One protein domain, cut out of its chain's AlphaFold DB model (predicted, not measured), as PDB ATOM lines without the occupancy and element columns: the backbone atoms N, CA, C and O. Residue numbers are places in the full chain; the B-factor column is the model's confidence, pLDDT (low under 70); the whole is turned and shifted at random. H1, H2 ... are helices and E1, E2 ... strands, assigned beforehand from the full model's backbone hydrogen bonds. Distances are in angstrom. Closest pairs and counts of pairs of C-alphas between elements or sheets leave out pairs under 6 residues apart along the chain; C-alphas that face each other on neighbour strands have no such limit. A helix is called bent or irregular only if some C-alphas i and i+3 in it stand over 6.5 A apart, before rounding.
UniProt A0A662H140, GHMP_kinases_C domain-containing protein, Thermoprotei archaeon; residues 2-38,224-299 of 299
ATOM      1  N   LEU A   2     -37.844 -36.316 -16.946       90.12
ATOM      2  CA  LEU A   2     -37.727 -35.368 -15.818       90.12
ATOM      3  C   LEU A   2     -38.477 -34.049 -16.049       90.12
ATOM      4  O   LEU A   2     -39.066 -33.519 -15.122       90.12
ATOM      5  N   TYR A   3     -38.477 -33.546 -17.283       93.62
ATOM      6  CA  TYR A   3     -38.880 -32.168 -17.566       93.62
ATOM      7  C   TYR A   3     -40.231 -32.007 -18.272       93.62
ATOM      8  O   TYR A   3     -40.516 -30.917 -18.768       93.62
ATOM      9  N   GLY A   4     -41.036 -33.071 -18.355       95.25
ATOM     10  CA  GLY A   4     -42.375 -32.994 -18.941       95.25
ATOM     11  C   GLY A   4     -43.258 -31.990 -18.196       95.25
ATOM     12  O   GLY A   4     -43.096 -31.811 -16.992       95.25
ATOM     13  N   LYS A   5     -44.170 -31.341 -18.920       95.69
ATOM     14  CA  LYS A   5     -45.233 -30.500 -18.359       95.69
ATOM     15  C   LYS A   5     -46.550 -30.881 -19.010       95.69
ATOM     16  O   LYS A   5     -46.610 -31.040 -20.234       95.69
ATOM     17  N   GLN A   6     -47.598 -31.009 -18.210       95.75
ATOM     18  CA  GLN A   6     -48.915 -31.392 -18.691       95.75
ATOM     19  C   GLN A   6     -49.409 -30.397 -19.742       95.75
ATOM     20  O   GLN A   6     -49.320 -29.181 -19.571       95.75
ATOM     21  N   GLY A   7     -49.902 -30.931 -20.860       96.25
ATOM     22  CA  GLY A   7     -50.404 -30.129 -21.974       96.25
ATOM     23  C   GLY A   7     -49.340 -29.314 -22.718       96.25
ATOM     24  O   GLY A   7     -49.709 -28.449 -23.507       96.25
ATOM     25  N   LYS A   8     -48.038 -29.563 -22.502       96.56
ATOM     26  CA  LYS A   8     -46.957 -28.835 -23.178       96.56
ATOM     27  C   LYS A   8     -45.960 -29.761 -23.872       96.56
ATOM     28  O   LYS A   8     -45.577 -30.808 -23.358       96.56
ATOM     29  N   ILE A   9     -45.482 -29.328 -25.034       95.31
ATOM     30  CA  ILE A   9     -44.335 -29.909 -25.729       95.31
ATOM     31  C   ILE A   9     -43.073 -29.289 -25.127       95.31
ATOM     32  O   ILE A   9     -42.949 -28.067 -25.039       95.31
ATOM     33  N   SER A  10     -42.135 -30.129 -24.696       95.88
ATOM     34  CA  SER A  10     -40.832 -29.673 -24.205       95.88
ATOM     35  C   SER A  10     -39.879 -29.489 -25.381       95.88
ATOM     36  O   SER A  10     -39.604 -30.446 -26.098       95.88
ATOM     37  N   HIS A  11     -39.349 -28.283 -25.557       96.12
ATOM     38  CA  HIS A  11     -38.301 -27.991 -26.528       96.12
ATOM     39  C   HIS A  11     -36.968 -27.841 -25.789       96.12
ATOM     40  O   HIS A  11     -36.766 -26.888 -25.027       96.12
ATOM     41  N   ILE A  12     -36.097 -28.838 -25.963       95.12
ATOM     42  CA  ILE A  12     -34.874 -29.031 -25.178       95.12
ATOM     43  C   ILE A  12     -33.654 -28.817 -26.074       95.12
ATOM     44  O   ILE A  12     -33.477 -29.513 -27.069       95.12
ATOM     45  N   GLY A  13     -32.793 -27.882 -25.682       92.88
ATOM     46  CA  GLY A  13     -31.484 -27.648 -26.283       92.88
ATOM     47  C   GLY A  13     -30.357 -28.102 -25.358       92.88
ATOM     48  O   GLY A  13     -30.501 -28.107 -24.136       92.88
ATOM     49  N   PHE A  14     -29.211 -28.450 -25.937       92.94
ATOM     50  CA  PHE A  14     -27.995 -28.827 -25.207       92.94
ATOM     51  C   PHE A  14     -26.858 -27.839 -25.500       92.94
ATOM     52  O   PHE A  14     -26.931 -27.092 -26.468       92.94
ATOM     53  N   TYR A  15     -25.793 -27.834 -24.694       90.00
ATOM     54  CA  TYR A  15     -24.560 -27.060 -24.930       90.00
ATOM     55  C   TYR A  15     -24.768 -25.578 -25.350       90.00
ATOM     56  O   TYR A  15     -24.428 -25.222 -26.480       90.00
ATOM     57  N   PRO A  16     -25.301 -24.699 -24.478       92.50
ATOM     58  CA  PRO A  16     -25.706 -24.954 -23.094       92.50
ATOM     59  C   PRO A  16     -27.092 -25.603 -22.997       92.50
ATOM     60  O   PRO A  16     -27.918 -25.471 -23.898       92.50
ATOM     61  N   PHE A  17     -27.351 -26.307 -21.892       95.00
ATOM     62  CA  PHE A  17     -28.668 -26.891 -21.646       95.00
ATOM     63  C   PHE A  17     -29.724 -25.792 -21.509       95.00
ATOM     64  O   PHE A  17     -29.553 -24.853 -20.731       95.00
ATOM     65  N   ARG A  18     -30.813 -25.908 -22.269       94.81
ATOM     66  CA  ARG A  18     -31.959 -24.998 -22.225       94.81
ATOM     67  C   ARG A  18     -33.234 -25.803 -22.369       94.81
ATOM     68  O   ARG A  18     -33.276 -26.777 -23.115       94.81
ATOM     69  N   ILE A  19     -34.284 -25.350 -21.704       95.69
ATOM     70  CA  ILE A  19     -35.616 -25.901 -21.882       95.69
ATOM     71  C   ILE A  19     -36.624 -24.775 -22.028       95.69
ATOM     72  O   ILE A  19     -36.615 -23.800 -21.282       95.69
ATOM     73  N   SER A  20     -37.489 -24.929 -23.018       95.94
ATOM     74  CA  SER A  20     -38.648 -24.083 -23.257       95.94
ATOM     75  C   SER A  20     -39.866 -24.972 -23.471       95.94
ATOM     76  O   SER A  20     -39.737 -26.182 -23.675       95.94
ATOM     77  N   TYR A  21     -41.053 -24.385 -23.377       96.44
ATOM     78  CA  TYR A  21     -42.297 -25.129 -23.475       96.44
ATOM     79  C   TYR A  21     -43.238 -24.465 -24.462       96.44
ATOM     80  O   TYR A  21     -43.391 -23.247 -24.447       96.44
ATOM     81  N   ILE A  22     -43.889 -25.290 -25.269       95.88
ATOM     82  CA  ILE A  22     -44.874 -24.883 -26.265       95.88
ATOM     83  C   ILE A  22     -46.200 -25.520 -25.867       95.88
ATOM     84  O   ILE A  22     -46.218 -26.685 -25.465       95.88
ATOM     85  N   ASP A  23     -47.302 -24.781 -25.947       95.94
ATOM     86  CA  ASP A  23     -48.614 -25.366 -25.679       95.94
ATOM     87  C   ASP A  23     -48.938 -26.434 -26.727       95.94
ATOM     88  O   ASP A  23     -48.747 -26.246 -27.930       95.94
ATOM     89  N   PHE A  24     -49.405 -27.588 -26.258       96.31
ATOM     90  CA  PHE A  24     -49.836 -28.650 -27.150       96.31
ATOM     91  C   PHE A  24     -51.104 -28.209 -27.906       96.31
ATOM     92  O   PHE A  24     -51.988 -27.603 -27.288       96.31
ATOM     93  N   PRO A  25     -51.234 -28.501 -29.217       94.50
ATOM     94  CA  PRO A  25     -52.379 -28.061 -30.004       94.50
ATOM     95  C   PRO A  25     -53.705 -28.534 -29.407       94.50
ATOM     96  O   PRO A  25     -53.899 -29.723 -29.137       94.50
ATOM     97  N   LYS A  26     -54.640 -27.597 -29.223       93.88
ATOM     98  CA  LYS A  26     -56.004 -27.923 -28.790       93.88
ATOM     99  C   LYS A  26     -56.689 -28.793 -29.848       93.88
ATOM    100  O   LYS A  26     -56.453 -28.618 -31.038       93.88
ATOM    101  N   GLY A  27     -57.536 -29.722 -29.407       95.62
ATOM    102  CA  GLY A  27     -58.266 -30.622 -30.306       95.62
ATOM    103  C   GLY A  27     -57.384 -31.644 -31.027       95.62
ATOM    104  O   GLY A  27     -57.832 -32.244 -31.995       95.62
ATOM    105  N   CYS A  28     -56.142 -31.853 -30.581       97.56
ATOM    106  CA  CYS A  28     -55.265 -32.903 -31.093       97.56
ATOM    107  C   CYS A  28     -55.021 -33.995 -30.044       97.56
ATOM    108  O   CYS A  28     -55.228 -33.818 -28.838       97.56
ATOM    109  N   ARG A  29     -54.539 -35.143 -30.513       98.31
ATOM    110  CA  ARG A  29     -54.014 -36.264 -29.735       98.31
ATOM    111  C   ARG A  29     -52.740 -36.786 -30.382       98.31
ATOM    112  O   ARG A  29     -52.475 -36.557 -31.561       98.31
ATOM    113  N   VAL A  30     -51.956 -37.501 -29.586       98.31
ATOM    114  CA  VAL A  30     -50.785 -38.232 -30.060       98.31
ATOM    115  C   VAL A  30     -51.123 -39.712 -30.100       98.31
ATOM    116  O   VAL A  30     -51.507 -40.278 -29.080       98.31
ATOM    117  N   LEU A  31     -50.956 -40.362 -31.247       98.62
ATOM    118  CA  LEU A  31     -50.955 -41.820 -31.320       98.62
ATOM    119  C   LEU A  31     -49.521 -42.320 -31.204       98.62
ATOM    120  O   LEU A  31     -48.656 -41.885 -31.959       98.62
ATOM    121  N   ILE A  32     -49.271 -43.243 -30.281       98.44
ATOM    122  CA  ILE A  32     -48.018 -43.998 -30.200       98.44
ATOM    123  C   ILE A  32     -48.324 -45.409 -30.685       98.44
ATOM    124  O   ILE A  32     -49.088 -46.124 -30.042       98.44
ATOM    125  N   CYS A  33     -47.745 -45.799 -31.817       98.50
ATOM    126  CA  CYS A  33     -48.056 -47.036 -32.525       98.50
ATOM    127  C   CYS A  33     -46.836 -47.960 -32.528       98.50
ATOM    128  O   CYS A  33     -45.891 -47.763 -33.286       98.50
ATOM    129  N   ASN A  34     -46.848 -48.981 -31.679       98.00
ATOM    130  CA  ASN A  34     -45.798 -49.986 -31.587       98.00
ATOM    131  C   ASN A  34     -45.867 -50.944 -32.784       98.00
ATOM    132  O   ASN A  34     -46.914 -51.548 -33.037       98.00
ATOM    133  N   SER A  35     -44.751 -51.113 -33.489       96.81
ATOM    134  CA  SER A  35     -44.609 -52.102 -34.568       96.81
ATOM    135  C   SER A  35     -44.522 -53.543 -34.054       96.81
ATOM    136  O   SER A  35     -44.582 -54.497 -34.816       96.81
ATOM    137  N   PHE A  36     -44.329 -53.740 -32.749       95.69
ATOM    138  CA  PHE A  36     -43.939 -55.015 -32.139       95.69
ATOM    139  C   PHE A  36     -42.606 -55.582 -32.647       95.69
ATOM    140  O   PHE A  36     -42.170 -56.635 -32.177       95.69
ATOM    141  N   MET A  37     -41.912 -54.859 -33.528       93.19
ATOM    142  CA  MET A  37     -40.567 -55.186 -33.960       93.19
ATOM    143  C   MET A  37     -39.597 -54.642 -32.927       93.19
ATOM    144  O   MET A  37     -39.545 -53.444 -32.638       93.19
ATOM    145  N   LYS A  38     -38.826 -55.541 -32.323       85.75
ATOM    146  CA  LYS A  38     -37.760 -55.134 -31.417       85.75
ATOM    147  C   LYS A  38     -36.600 -54.631 -32.264       85.75
ATOM    148  O   LYS A  38     -36.117 -55.377 -33.112       85.75
ATOM    149  N   PRO A 224     -39.691 -51.606 -42.677       97.19
ATOM    150  CA  PRO A 224     -40.911 -51.708 -43.477       97.19
ATOM    151  C   PRO A 224     -42.207 -51.661 -42.667       97.19
ATOM    152  O   PRO A 224     -43.204 -51.116 -43.131       97.19
ATOM    153  N   GLU A 225     -42.198 -52.192 -41.451       97.56
ATOM    154  CA  GLU A 225     -43.333 -52.189 -40.537       97.56
ATOM    155  C   GLU A 225     -43.696 -50.790 -40.034       97.56
ATOM    156  O   GLU A 225     -44.876 -50.445 -39.980       97.56
ATOM    157  N   ILE A 226     -42.695 -49.980 -39.677       98.06
ATOM    158  CA  ILE A 226     -42.902 -48.588 -39.265       98.06
ATOM    159  C   ILE A 226     -43.345 -47.764 -40.475       98.06
ATOM    160  O   ILE A 226     -44.321 -47.023 -40.367       98.06
ATOM    161  N   ASP A 227     -42.709 -47.970 -41.631       98.50
ATOM    162  CA  ASP A 227     -43.083 -47.299 -42.879       98.50
ATOM    163  C   ASP A 227     -44.548 -47.609 -43.253       98.50
ATOM    164  O   ASP A 227     -45.283 -46.714 -43.671       98.50
ATOM    165  N   LEU A 228     -45.026 -48.844 -43.027       98.44
ATOM    166  CA  LEU A 228     -46.428 -49.232 -43.245       98.44
ATOM    167  C   LEU A 228     -47.388 -48.529 -42.281       98.44
ATOM    168  O   LEU A 228     -48.465 -48.091 -42.696       98.44
ATOM    169  N   ILE A 229     -47.030 -48.430 -40.996       98.50
ATOM    170  CA  ILE A 229     -47.829 -47.707 -39.997       98.50
ATOM    171  C   ILE A 229     -47.951 -46.235 -40.402       98.50
ATOM    172  O   ILE A 229     -49.064 -45.706 -40.448       98.50
ATOM    173  N   VAL A 230     -46.833 -45.591 -40.742       98.56
ATOM    174  CA  VAL A 230     -46.809 -44.180 -41.135       98.56
ATOM    175  C   VAL A 230     -47.596 -43.952 -42.427       98.56
ATOM    176  O   VAL A 230     -48.470 -43.087 -42.454       98.56
ATOM    177  N   ASP A 231     -47.395 -44.771 -43.463       98.44
ATOM    178  CA  ASP A 231     -48.131 -44.653 -44.731       98.44
ATOM    179  C   ASP A 231     -49.630 -44.926 -44.582       98.44
ATOM    180  O   ASP A 231     -50.446 -44.375 -45.326       98.44
ATOM    181  N   THR A 232     -50.015 -45.780 -43.632       98.31
ATOM    182  CA  THR A 232     -51.423 -46.007 -43.291       98.31
ATOM    183  C   THR A 232     -52.024 -44.760 -42.652       98.31
ATOM    184  O   THR A 232     -53.112 -44.341 -43.041       98.31
ATOM    185  N   LEU A 233     -51.316 -44.158 -41.697       98.50
ATOM    186  CA  LEU A 233     -51.780 -42.987 -40.958       98.50
ATOM    187  C   LEU A 233     -51.862 -41.741 -41.842       98.50
ATOM    188  O   LEU A 233     -52.885 -41.067 -41.827       98.50
ATOM    189  N   GLN A 234     -50.860 -41.484 -42.687       97.38
ATOM    190  CA  GLN A 234     -50.838 -40.325 -43.593       97.38
ATOM    191  C   GLN A 234     -52.000 -40.305 -44.605       97.38
ATOM    192  O   GLN A 234     -52.318 -39.255 -45.158       97.38
ATOM    193  N   LYS A 235     -52.655 -41.447 -44.859       97.06
ATOM    194  CA  LYS A 235     -53.830 -41.543 -45.746       97.06
ATOM    195  C   LYS A 235     -55.150 -41.204 -45.046       97.06
ATOM    196  O   LYS A 235     -56.182 -41.109 -45.709       97.06
ATOM    197  N   VAL A 236     -55.153 -41.058 -43.723       98.38
ATOM    198  CA  VAL A 236     -56.361 -40.772 -42.943       98.38
ATOM    199  C   VAL A 236     -56.529 -39.263 -42.800       98.38
ATOM    200  O   VAL A 236     -55.706 -38.593 -42.183       98.38
ATOM    201  N   LYS A 237     -57.631 -38.721 -43.331       98.25
ATOM    202  CA  LYS A 237     -57.995 -37.311 -43.124       98.25
ATOM    203  C   LYS A 237     -58.090 -37.006 -41.621       98.25
ATOM    204  O   LYS A 237     -58.807 -37.712 -40.911       98.25
ATOM    205  N   GLY A 238     -57.386 -35.961 -41.189       97.94
ATOM    206  CA  GLY A 238     -57.253 -35.538 -39.791       97.94
ATOM    207  C   GLY A 238     -56.020 -36.102 -39.075       97.94
ATOM    208  O   GLY A 238     -55.728 -35.714 -37.950       97.94
ATOM    209  N   VAL A 239     -55.230 -36.971 -39.717       98.62
ATOM    210  CA  VAL A 239     -53.840 -37.209 -39.299       98.62
ATOM    211  C   VAL A 239     -52.973 -36.105 -39.898       98.62
ATOM    212  O   VAL A 239     -52.823 -36.019 -41.114       98.62
ATOM    213  N   LEU A 240     -52.397 -35.265 -39.041       98.31
ATOM    214  CA  LEU A 240     -51.610 -34.101 -39.454       98.31
ATOM    215  C   LEU A 240     -50.181 -34.493 -39.838       98.31
ATOM    216  O   LEU A 240     -49.607 -33.953 -40.782       98.31
ATOM    217  N   GLY A 241     -49.606 -35.453 -39.114       98.56
ATOM    218  CA  GLY A 241     -48.262 -35.954 -39.366       98.56
ATOM    219  C   GLY A 241     -47.989 -37.254 -38.631       98.56
ATOM    220  O   GLY A 241     -48.519 -37.476 -37.544       98.56
ATOM    221  N   ALA A 242     -47.159 -38.110 -39.212       98.62
ATOM    222  CA  ALA A 242     -46.731 -39.369 -38.627       98.62
ATOM    223  C   ALA A 242     -45.267 -39.646 -38.980       98.62
ATOM    224  O   ALA A 242     -44.833 -39.389 -40.101       98.62
ATOM    225  N   GLN A 243     -44.520 -40.169 -38.013       98.62
ATOM    226  CA  GLN A 243     -43.102 -40.476 -38.166       98.62
ATOM    227  C   GLN A 243     -42.645 -41.587 -37.230       98.62
ATOM    228  O   GLN A 243     -43.351 -41.962 -36.295       98.62
ATOM    229  N   LEU A 244     -41.441 -42.094 -37.465       97.19
ATOM    230  CA  LEU A 244     -40.722 -42.926 -36.509       97.19
ATOM    231  C   LEU A 244     -40.527 -42.174 -35.176       97.19
ATOM    232  O   LEU A 244     -40.345 -40.959 -35.155       97.19
ATOM    233  N   ALA A 245     -40.538 -42.895 -34.054       94.06
ATOM    234  CA  ALA A 245     -40.175 -42.363 -32.746       94.06
ATOM    235  C   ALA A 245     -39.012 -43.151 -32.126       94.06
ATOM    236  O   ALA A 245     -39.063 -44.376 -31.992       94.06
ATOM    237  N   GLY A 246     -37.986 -42.431 -31.666       90.56
ATOM    238  CA  GLY A 246     -36.790 -43.013 -31.060       90.56
ATOM    239  C   GLY A 246     -35.703 -43.340 -32.085       90.56
ATOM    240  O   GLY A 246     -35.641 -42.736 -33.145       90.56
ATOM    241  N   ALA A 247     -34.819 -44.280 -31.745       86.62
ATOM    242  CA  ALA A 247     -33.609 -44.572 -32.523       86.62
ATOM    243  C   ALA A 247     -33.848 -45.319 -33.851       86.62
ATOM    244  O   ALA A 247     -32.906 -45.469 -34.627       86.62
ATOM    245  N   GLY A 248     -35.060 -45.832 -34.083       89.75
ATOM    246  CA  GLY A 248     -35.364 -46.659 -35.247       89.75
ATOM    247  C   GLY A 248     -35.018 -48.137 -35.091       89.75
ATOM    248  O   GLY A 248     -34.807 -48.645 -33.988       89.75
ATOM    249  N   LEU A 249     -35.003 -48.830 -36.233       88.81
ATOM    250  CA  LEU A 249     -34.697 -50.255 -36.398       88.81
ATOM    251  C   LEU A 249     -35.674 -51.176 -35.646       88.81
ATOM    252  O   LEU A 249     -35.353 -52.315 -35.312       88.81
ATOM    253  N   GLY A 250     -36.869 -50.659 -35.359       90.44
ATOM    254  CA  GLY A 250     -37.888 -51.246 -34.497       90.44
ATOM    255  C   GLY A 250     -38.623 -50.166 -33.704       90.44
ATOM    256  O   GLY A 250     -38.489 -48.973 -33.967       90.44
ATOM    257  N   GLY A 251     -39.390 -50.587 -32.702       93.50
ATOM    258  CA  GLY A 251     -40.055 -49.675 -31.774       93.50
ATOM    259  C   GLY A 251     -41.371 -49.123 -32.312       93.50
ATOM    260  O   GLY A 251     -42.222 -49.886 -32.779       93.50
ATOM    261  N   CYS A 252     -41.565 -47.811 -32.184       96.50
ATOM    262  CA  CYS A 252     -42.856 -47.163 -32.391       96.50
ATOM    263  C   CYS A 252     -42.804 -46.098 -33.485       96.50
ATOM    264  O   CYS A 252     -41.797 -45.418 -33.656       96.50
ATOM    265  N   ALA A 253     -43.934 -45.896 -34.154       98.19
ATOM    266  CA  ALA A 253     -44.252 -44.646 -34.822       98.19
ATOM    267  C   ALA A 253     -45.035 -43.733 -33.864       98.19
ATOM    268  O   ALA A 253     -45.697 -44.208 -32.935       98.19
ATOM    269  N   ILE A 254     -44.977 -42.431 -34.104       98.38
ATOM    270  CA  ILE A 254     -45.781 -41.408 -33.442       98.38
ATOM    271  C   ILE A 254     -46.566 -40.628 -34.493       98.38
ATOM    272  O   ILE A 254     -46.031 -40.315 -35.556       98.38
ATOM    273  N   ALA A 255     -47.821 -40.292 -34.203       98.75
ATOM    274  CA  ALA A 255     -48.633 -39.450 -35.071       98.75
ATOM    275  C   ALA A 255     -49.377 -38.365 -34.301       98.75
ATOM    276  O   ALA A 255     -49.902 -38.618 -33.217       98.75
ATOM    277  N   LEU A 256     -49.437 -37.173 -34.887       98.56
ATOM    278  CA  LEU A 256     -50.286 -36.075 -34.452       98.56
ATOM    279  C   LEU A 256     -51.609 -36.155 -35.213       98.56
ATOM    280  O   LEU A 256     -51.620 -36.147 -36.446       98.56
ATOM    281  N   VAL A 257     -52.712 -36.264 -34.480       98.62
ATOM    282  CA  VAL A 257     -54.035 -36.547 -35.042       98.62
ATOM    283  C   VAL A 257     -55.065 -35.620 -34.413       98.62
ATOM    284  O   VAL A 257     -55.035 -35.403 -33.204       98.62
ATOM    285  N   GLU A 258     -55.974 -35.087 -35.217       98.50
ATOM    286  CA  GLU A 258     -57.163 -34.381 -34.742       98.50
ATOM    287  C   GLU A 258     -58.028 -35.322 -33.892       98.50
ATOM    288  O   GLU A 258     -58.147 -36.520 -34.158       98.50
ATOM    289  N   GLU A 259     -58.617 -34.796 -32.825       98.00
ATOM    290  CA  GLU A 259     -59.344 -35.586 -31.831       98.00
ATOM    291  C   GLU A 259     -60.524 -36.364 -32.437       98.00
ATOM    292  O   GLU A 259     -60.734 -37.529 -32.101       98.00
ATOM    293  N   ASP A 260     -61.233 -35.773 -33.397       98.06
ATOM    294  CA  ASP A 260     -62.349 -36.388 -34.124       98.06
ATOM    295  C   ASP A 260     -61.906 -37.405 -35.200       98.06
ATOM    296  O   ASP A 260     -62.716 -38.185 -35.717       98.06
ATOM    297  N   ALA A 261     -60.612 -37.438 -35.532       98.56
ATOM    298  CA  ALA A 261     -60.018 -38.371 -36.482       98.56
ATOM    299  C   ALA A 261     -59.380 -39.603 -35.816       98.56
ATOM    300  O   ALA A 261     -59.041 -40.562 -36.518       98.56
ATOM    301  N   VAL A 262     -59.273 -39.637 -34.480       98.75
ATOM    302  CA  VAL A 262     -58.659 -40.748 -33.728       98.75
ATOM    303  C   VAL A 262     -59.294 -42.096 -34.079       98.75
ATOM    304  O   VAL A 262     -58.587 -43.025 -34.464       98.75
ATOM    305  N   GLU A 263     -60.624 -42.207 -34.044       98.56
ATOM    306  CA  GLU A 263     -61.320 -43.468 -34.350       98.56
ATOM    307  C   GLU A 263     -61.094 -43.931 -35.799       98.56
ATOM    308  O   GLU A 263     -60.924 -45.124 -36.073       98.56
ATOM    309  N   LYS A 264     -61.020 -42.988 -36.749       98.75
ATOM    310  CA  LYS A 264     -60.715 -43.293 -38.158       98.75
ATOM    311  C   LYS A 264     -59.289 -43.825 -38.299       98.75
ATOM    312  O   LYS A 264     -59.079 -44.815 -39.004       98.75
ATOM    313  N   ALA A 265     -58.330 -43.219 -37.599       98.69
ATOM    314  CA  ALA A 265     -56.937 -43.656 -37.585       98.69
ATOM    315  C   ALA A 265     -56.786 -45.056 -36.964       98.69
ATOM    316  O   ALA A 265     -56.156 -45.932 -37.560       98.69
ATOM    317  N   LEU A 266     -57.435 -45.315 -35.822       98.75
ATOM    318  CA  LEU A 266     -57.446 -46.630 -35.172       98.75
ATOM    319  C   LEU A 266     -58.067 -47.711 -36.066       98.75
ATOM    320  O   LEU A 266     -57.523 -48.814 -36.175       98.75
ATOM    321  N   LYS A 267     -59.165 -47.394 -36.766       98.56
ATOM    322  CA  LYS A 267     -59.787 -48.301 -37.739       98.56
ATOM    323  C   LYS A 267     -58.842 -48.629 -38.898       98.56
ATOM    324  O   LYS A 267     -58.719 -49.802 -39.251       98.56
ATOM    325  N   ALA A 268     -58.155 -47.633 -39.456       98.38
ATOM    326  CA  ALA A 268     -57.192 -47.839 -40.539       98.38
ATOM    327  C   ALA A 268     -56.011 -48.720 -40.091       98.38
ATOM    328  O   ALA A 268     -55.682 -49.705 -40.755       98.38
ATOM    329  N   LEU A 269     -55.434 -48.431 -38.921       98.50
ATOM    330  CA  LEU A 269     -54.356 -49.221 -38.320       98.50
ATOM    331  C   LEU A 269     -54.779 -50.665 -38.032       98.50
ATOM    332  O   LEU A 269     -54.032 -51.607 -38.316       98.50
ATOM    333  N   LYS A 270     -55.992 -50.861 -37.505       98.38
ATOM    334  CA  LYS A 270     -56.566 -52.195 -37.312       98.38
ATOM    335  C   LYS A 270     -56.656 -52.945 -38.635       98.38
ATOM    336  O   LYS A 270     -56.264 -54.098 -38.688       98.38
ATOM    337  N   GLN A 271     -57.144 -52.316 -39.697       97.62
ATOM    338  CA  GLN A 271     -57.335 -52.988 -40.983       97.62
ATOM    339  C   GLN A 271     -56.021 -53.321 -41.698       97.62
ATOM    340  O   GLN A 271     -55.948 -54.341 -42.377       97.62
ATOM    341  N   ARG A 272     -55.005 -52.460 -41.582       96.75
ATOM    342  CA  ARG A 272     -53.782 -52.556 -42.396       96.75
ATOM    343  C   ARG A 272     -52.588 -53.184 -41.688       96.75
ATOM    344  O   ARG A 272     -51.699 -53.669 -42.378       96.75
ATOM    345  N   TYR A 273     -52.550 -53.164 -40.356       97.44
ATOM    346  CA  TYR A 273     -51.350 -53.556 -39.615       97.44
ATOM    347  C   TYR A 273     -51.622 -54.469 -38.413       97.44
ATOM    348  O   TYR A 273     -50.964 -55.498 -38.232       97.44
ATOM    349  N   TYR A 274     -52.587 -54.109 -37.560       98.12
ATOM    350  CA  TYR A 274     -52.824 -54.856 -36.321       98.12
ATOM    351  C   TYR A 274     -53.785 -56.041 -36.492       98.12
ATOM    352  O   TYR A 274     -53.667 -57.017 -35.759       98.12
ATOM    353  N   PHE A 275     -54.699 -55.984 -37.459       97.31
ATOM    354  CA  PHE A 275     -55.706 -56.988 -37.840       97.31
ATOM    355  C   PHE A 275     -56.738 -57.379 -36.766       97.31
ATOM    356  O   PHE A 275     -57.895 -57.614 -37.113       97.31
ATOM    357  N   THR A 276     -56.394 -57.371 -35.474       96.81
ATOM    358  CA  THR A 276     -57.313 -57.704 -34.372       96.81
ATOM    359  C   THR A 276     -57.466 -56.559 -33.361       96.81
ATOM    360  O   THR A 276     -56.526 -55.775 -33.163       96.81
ATOM    361  N   PRO A 277     -58.634 -56.433 -32.697       96.12
ATOM    362  CA  PRO A 277     -58.834 -55.463 -31.617       96.12
ATOM    363  C   PRO A 277     -57.829 -55.615 -30.469       96.12
ATOM    364  O   PRO A 277     -57.354 -54.620 -29.927       96.12
ATOM    365  N   GLU A 278     -57.459 -56.845 -30.114       97.44
ATOM    366  CA  GLU A 278     -56.544 -57.138 -29.008       97.44
ATOM    367  C   GLU A 278     -55.129 -56.662 -29.329       97.44
ATOM    368  O   GLU A 278     -54.469 -56.063 -28.477       97.44
ATOM    369  N   LYS A 279     -54.660 -56.901 -30.562       97.31
ATOM    370  CA  LYS A 279     -53.336 -56.450 -30.999       97.31
ATOM    371  C   LYS A 279     -53.293 -54.926 -31.109       97.31
ATOM    372  O   LYS A 279     -52.315 -54.331 -30.666       97.31
ATOM    373  N   LEU A 280     -54.361 -54.298 -31.610       97.75
ATOM    374  CA  LEU A 280     -54.492 -52.838 -31.649       97.75
ATOM    375  C   LEU A 280     -54.435 -52.239 -30.237       97.75
ATOM    376  O   LEU A 280     -53.629 -51.349 -29.991       97.75
ATOM    377  N   LYS A 281     -55.226 -52.769 -29.295       97.38
ATOM    378  CA  LYS A 281     -55.277 -52.295 -27.902       97.38
ATOM    379  C   LYS A 281     -53.921 -52.394 -27.195       97.38
ATOM    380  O   LYS A 281     -53.601 -51.555 -26.363       97.38
ATOM    381  N   LYS A 282     -53.125 -53.419 -27.510       97.44
ATOM    382  CA  LYS A 282     -51.760 -53.579 -26.979       97.44
ATOM    383  C   LYS A 282     -50.724 -52.723 -27.713       97.44
ATOM    384  O   LYS A 282     -49.665 -52.452 -27.156       97.44
ATOM    385  N   GLY A 283     -50.988 -52.384 -28.973       97.38
ATOM    386  CA  GLY A 283     -50.028 -51.754 -29.875       97.38
ATOM    387  C   GLY A 283     -50.159 -50.242 -29.974       97.38
ATOM    388  O   GLY A 283     -49.176 -49.593 -30.313       97.38
ATOM    389  N   VAL A 284     -51.332 -49.675 -29.686       98.50
ATOM    390  CA  VAL A 284     -51.595 -48.245 -29.863       98.50
ATOM    391  C   VAL A 284     -52.015 -47.596 -28.554       98.50
ATOM    392  O   VAL A 284     -52.935 -48.061 -27.884       98.50
ATOM    393  N   ILE A 285     -51.361 -46.486 -28.223       98.12
ATOM    394  CA  ILE A 285     -51.728 -45.612 -27.108       98.12
ATOM    395  C   ILE A 285     -52.195 -44.279 -27.687       98.12
ATOM    396  O   ILE A 285     -51.470 -43.658 -28.463       98.12
ATOM    397  N   VAL A 286     -53.387 -43.836 -27.285       98.25
ATOM    398  CA  VAL A 286     -53.854 -42.461 -27.502       98.25
ATOM    399  C   VAL A 286     -53.397 -41.635 -26.302       98.25
ATOM    400  O   VAL A 286     -53.813 -41.892 -25.175       98.25
ATOM    401  N   ALA A 287     -52.505 -40.681 -26.533       96.69
ATOM    402  CA  ALA A 287     -51.801 -39.943 -25.496       96.69
ATOM    403  C   ALA A 287     -51.977 -38.425 -25.635       96.69
ATOM    404  O   ALA A 287     -52.306 -37.887 -26.696       96.69
ATOM    405  N   MET A 288     -51.696 -37.740 -24.529       96.00
ATOM    406  CA  MET A 288     -51.479 -36.297 -24.441       96.00
ATOM    407  C   MET A 288     -50.196 -36.050 -23.636       96.00
ATOM    408  O   MET A 288     -49.802 -36.924 -22.859       96.00
ATOM    409  N   PRO A 289     -49.534 -34.889 -23.782       95.44
ATOM    410  CA  PRO A 289     -48.392 -34.550 -22.938       95.44
ATOM    411  C   PRO A 289     -48.778 -34.499 -21.453       95.44
ATOM    412  O   PRO A 289     -49.764 -33.856 -21.084       95.44
ATOM    413  N   ILE A 290     -47.989 -35.166 -20.609       94.62
ATOM    414  CA  ILE A 290     -48.199 -35.285 -19.158       94.62
ATOM    415  C   ILE A 290     -47.064 -34.620 -18.370       94.62
ATOM    416  O   ILE A 290     -46.019 -34.279 -18.932       94.62
ATOM    417  N   GLU A 291     -47.270 -34.463 -17.061       95.31
ATOM    418  CA  GLU A 291     -46.220 -34.021 -16.143       95.31
ATOM    419  C   GLU A 291     -45.005 -34.956 -16.146       95.31
ATOM    420  O   GLU A 291     -45.095 -36.166 -16.385       95.31
ATOM    421  N   GLY A 292     -43.843 -34.357 -15.888       93.81
ATOM    422  CA  GLY A 292     -42.587 -35.059 -15.693       93.81
ATOM    423  C   GLY A 292     -42.533 -35.832 -14.374       93.81
ATOM    424  O   GLY A 292     -43.530 -36.054 -13.692       93.81
ATOM    425  N   ALA A 293     -41.332 -36.271 -14.005       93.25
ATOM    426  CA  ALA A 293     -41.116 -36.936 -12.726       93.25
ATOM    427  C   ALA A 293     -41.434 -35.987 -11.556       93.25
ATOM    428  O   ALA A 293     -41.001 -34.837 -11.555       93.25
ATOM    429  N   GLY A 294     -42.141 -36.492 -10.544       90.38
ATOM    430  CA  GLY A 294     -42.511 -35.738  -9.349       90.38
ATOM    431  C   GLY A 294     -42.664 -36.644  -8.130       90.38
ATOM    432  O   GLY A 294     -42.674 -37.870  -8.249       90.38
ATOM    433  N   TYR A 295     -42.768 -36.036  -6.951       90.38
ATOM    434  CA  TYR A 295     -42.983 -36.752  -5.695       90.38
ATOM    435  C   TYR A 295     -44.480 -36.942  -5.440       90.38
ATOM    436  O   TYR A 295     -45.243 -35.978  -5.471       90.38
ATOM    437  N   LEU A 296     -44.892 -38.177  -5.151       90.69
ATOM    438  CA  LEU A 296     -46.233 -38.468  -4.652       90.69
ATOM    439  C   LEU A 296     -46.218 -38.340  -3.131       90.69
ATOM    440  O   LEU A 296     -45.512 -39.083  -2.448       90.69
ATOM    441  N   ARG A 297     -46.992 -37.396  -2.595       86.12
ATOM    442  CA  ARG A 297     -47.209 -37.318  -1.152       86.12
ATOM    443  C   ARG A 297     -48.313 -38.307  -0.791       86.12
ATOM    444  O   ARG A 297     -49.460 -38.100  -1.168       86.12
ATOM    445  N   VAL A 298     -47.944 -39.381  -0.101       86.56
ATOM    446  CA  VAL A 298     -48.900 -40.328   0.481       86.56
ATOM    447  C   VAL A 298     -49.178 -39.843   1.902       86.56
ATOM    448  O   VAL A 298     -48.256 -39.793   2.716       86.56
ATOM    449  N   SER A 299     -50.400 -39.371   2.145       77.00
ATOM    450  CA  SER A 299     -50.918 -39.017   3.474       77.00
ATOM    451  C   SER A 299     -51.618 -40.203   4.108       77.00
ATOM    452  O   SER A 299     -52.387 -40.845   3.355       77.00
TER     453      SER A 299
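What this domain is: This is residues 2 to 38 and 224 to 299 of the 299 residues of the protein "GHMP_kinases_C domain-containing protein" of Thermoprotei archaeon (UniProt A0A662H140). A twisted four-stranded sheet has two helices, H1 and H2, side by side over one face, while a separate two-stranded hairpin, E1 and E2, makes an arm away from this body, with its turn, residues 13 to 18, sticking out. H3 packs on H2 at one end, and an unnamed tail, residues 288 to 299, leaves the body after E6. The printed part has 113 residues with three named helices and six named strands, in the order E1 E2 E3 H1 E4 E5 H2 H3 E6. The large sheet runs E4 E5 E3 E6, antiparallel throughout, and the class is mixed, helices and strands. The whole is only just compact, close to loose, with a radius of gyration of the C-alphas of 15.8 A and spans of 42 by 38 by 27 A.

Where its parts are: E1, residues 8 to 13, begins at C-alpha 8 (-46.957, -28.835, -23.178) and is 15.8 A long; E2, residues 18 to 23, is 17.0 A long. E3, residues 28 to 34, measures 19.5 A. After the cut come H1, residues 224 to 234, 15.1 A, E4, residues 239 to 245, 16.0 A, and E5, residues 252 to 258, 19.3 A. H2, residues 259 to 274, measures 20.8 A; it is irregular, with C-alphas 260 and 263 7.2 A apart, and has a kink of 29 degrees near residue 268. H3, residues 277 to 283, and E6, residues 284 to 287, are shorter; E6 ends at C-alpha 287 (-51.801, -39.943, -25.496).

How they stand to each other: In the large sheet, N 243 and O 254 of E4 and E5, a hairpin, are 2.9 A apart, within hydrogen-bond range, as are N 31 and O 255 of E3 and E5 at 2.8 A and N 32 and O 285 of E3 and E6 at 2.9 A. H1 and H2 are on the same face, two layers with the sheet, at heights over the sheet of 8.5 A and 9.1 A; both run along the strands. H1 and H2 touch, closest at the C-alphas of Leu 233 and Ala 265, 6.2 A, and run opposite ways at a shallow tilt of 33 degrees, only just short of steep. H3 touches H2 about perpendicular, at 80 degrees, closest at the C-alphas of Tyr 274 and Leu 280, 5.4 A, and only grazes the sheet with residues 279 to 283. E5, H2 H3 and E6 form a split strand-helix-strand unit, two strands running the same way with E3 between them and helices in the link; its crossover is right-handed. E1 and E2, an antiparallel hairpin with N 11 and O 20 2.8 A apart, are apart from E3. Every O i to N i+4 pair is within hydrogen-bond range in H1 and H3, and 9 of 12 are in H2.

The domain as a whole: The C-alphas of Pro 224 and Ser 299, the two farthest apart, are 49.7 A apart. Residues 39 to 223 are not printed, and C-alphas 38 and 224 are 12.9 A apart across the cut. Of the links that are printed whole, none is long. The mean pLDDT of the printed part is 95.9, and no printed residue is under 70.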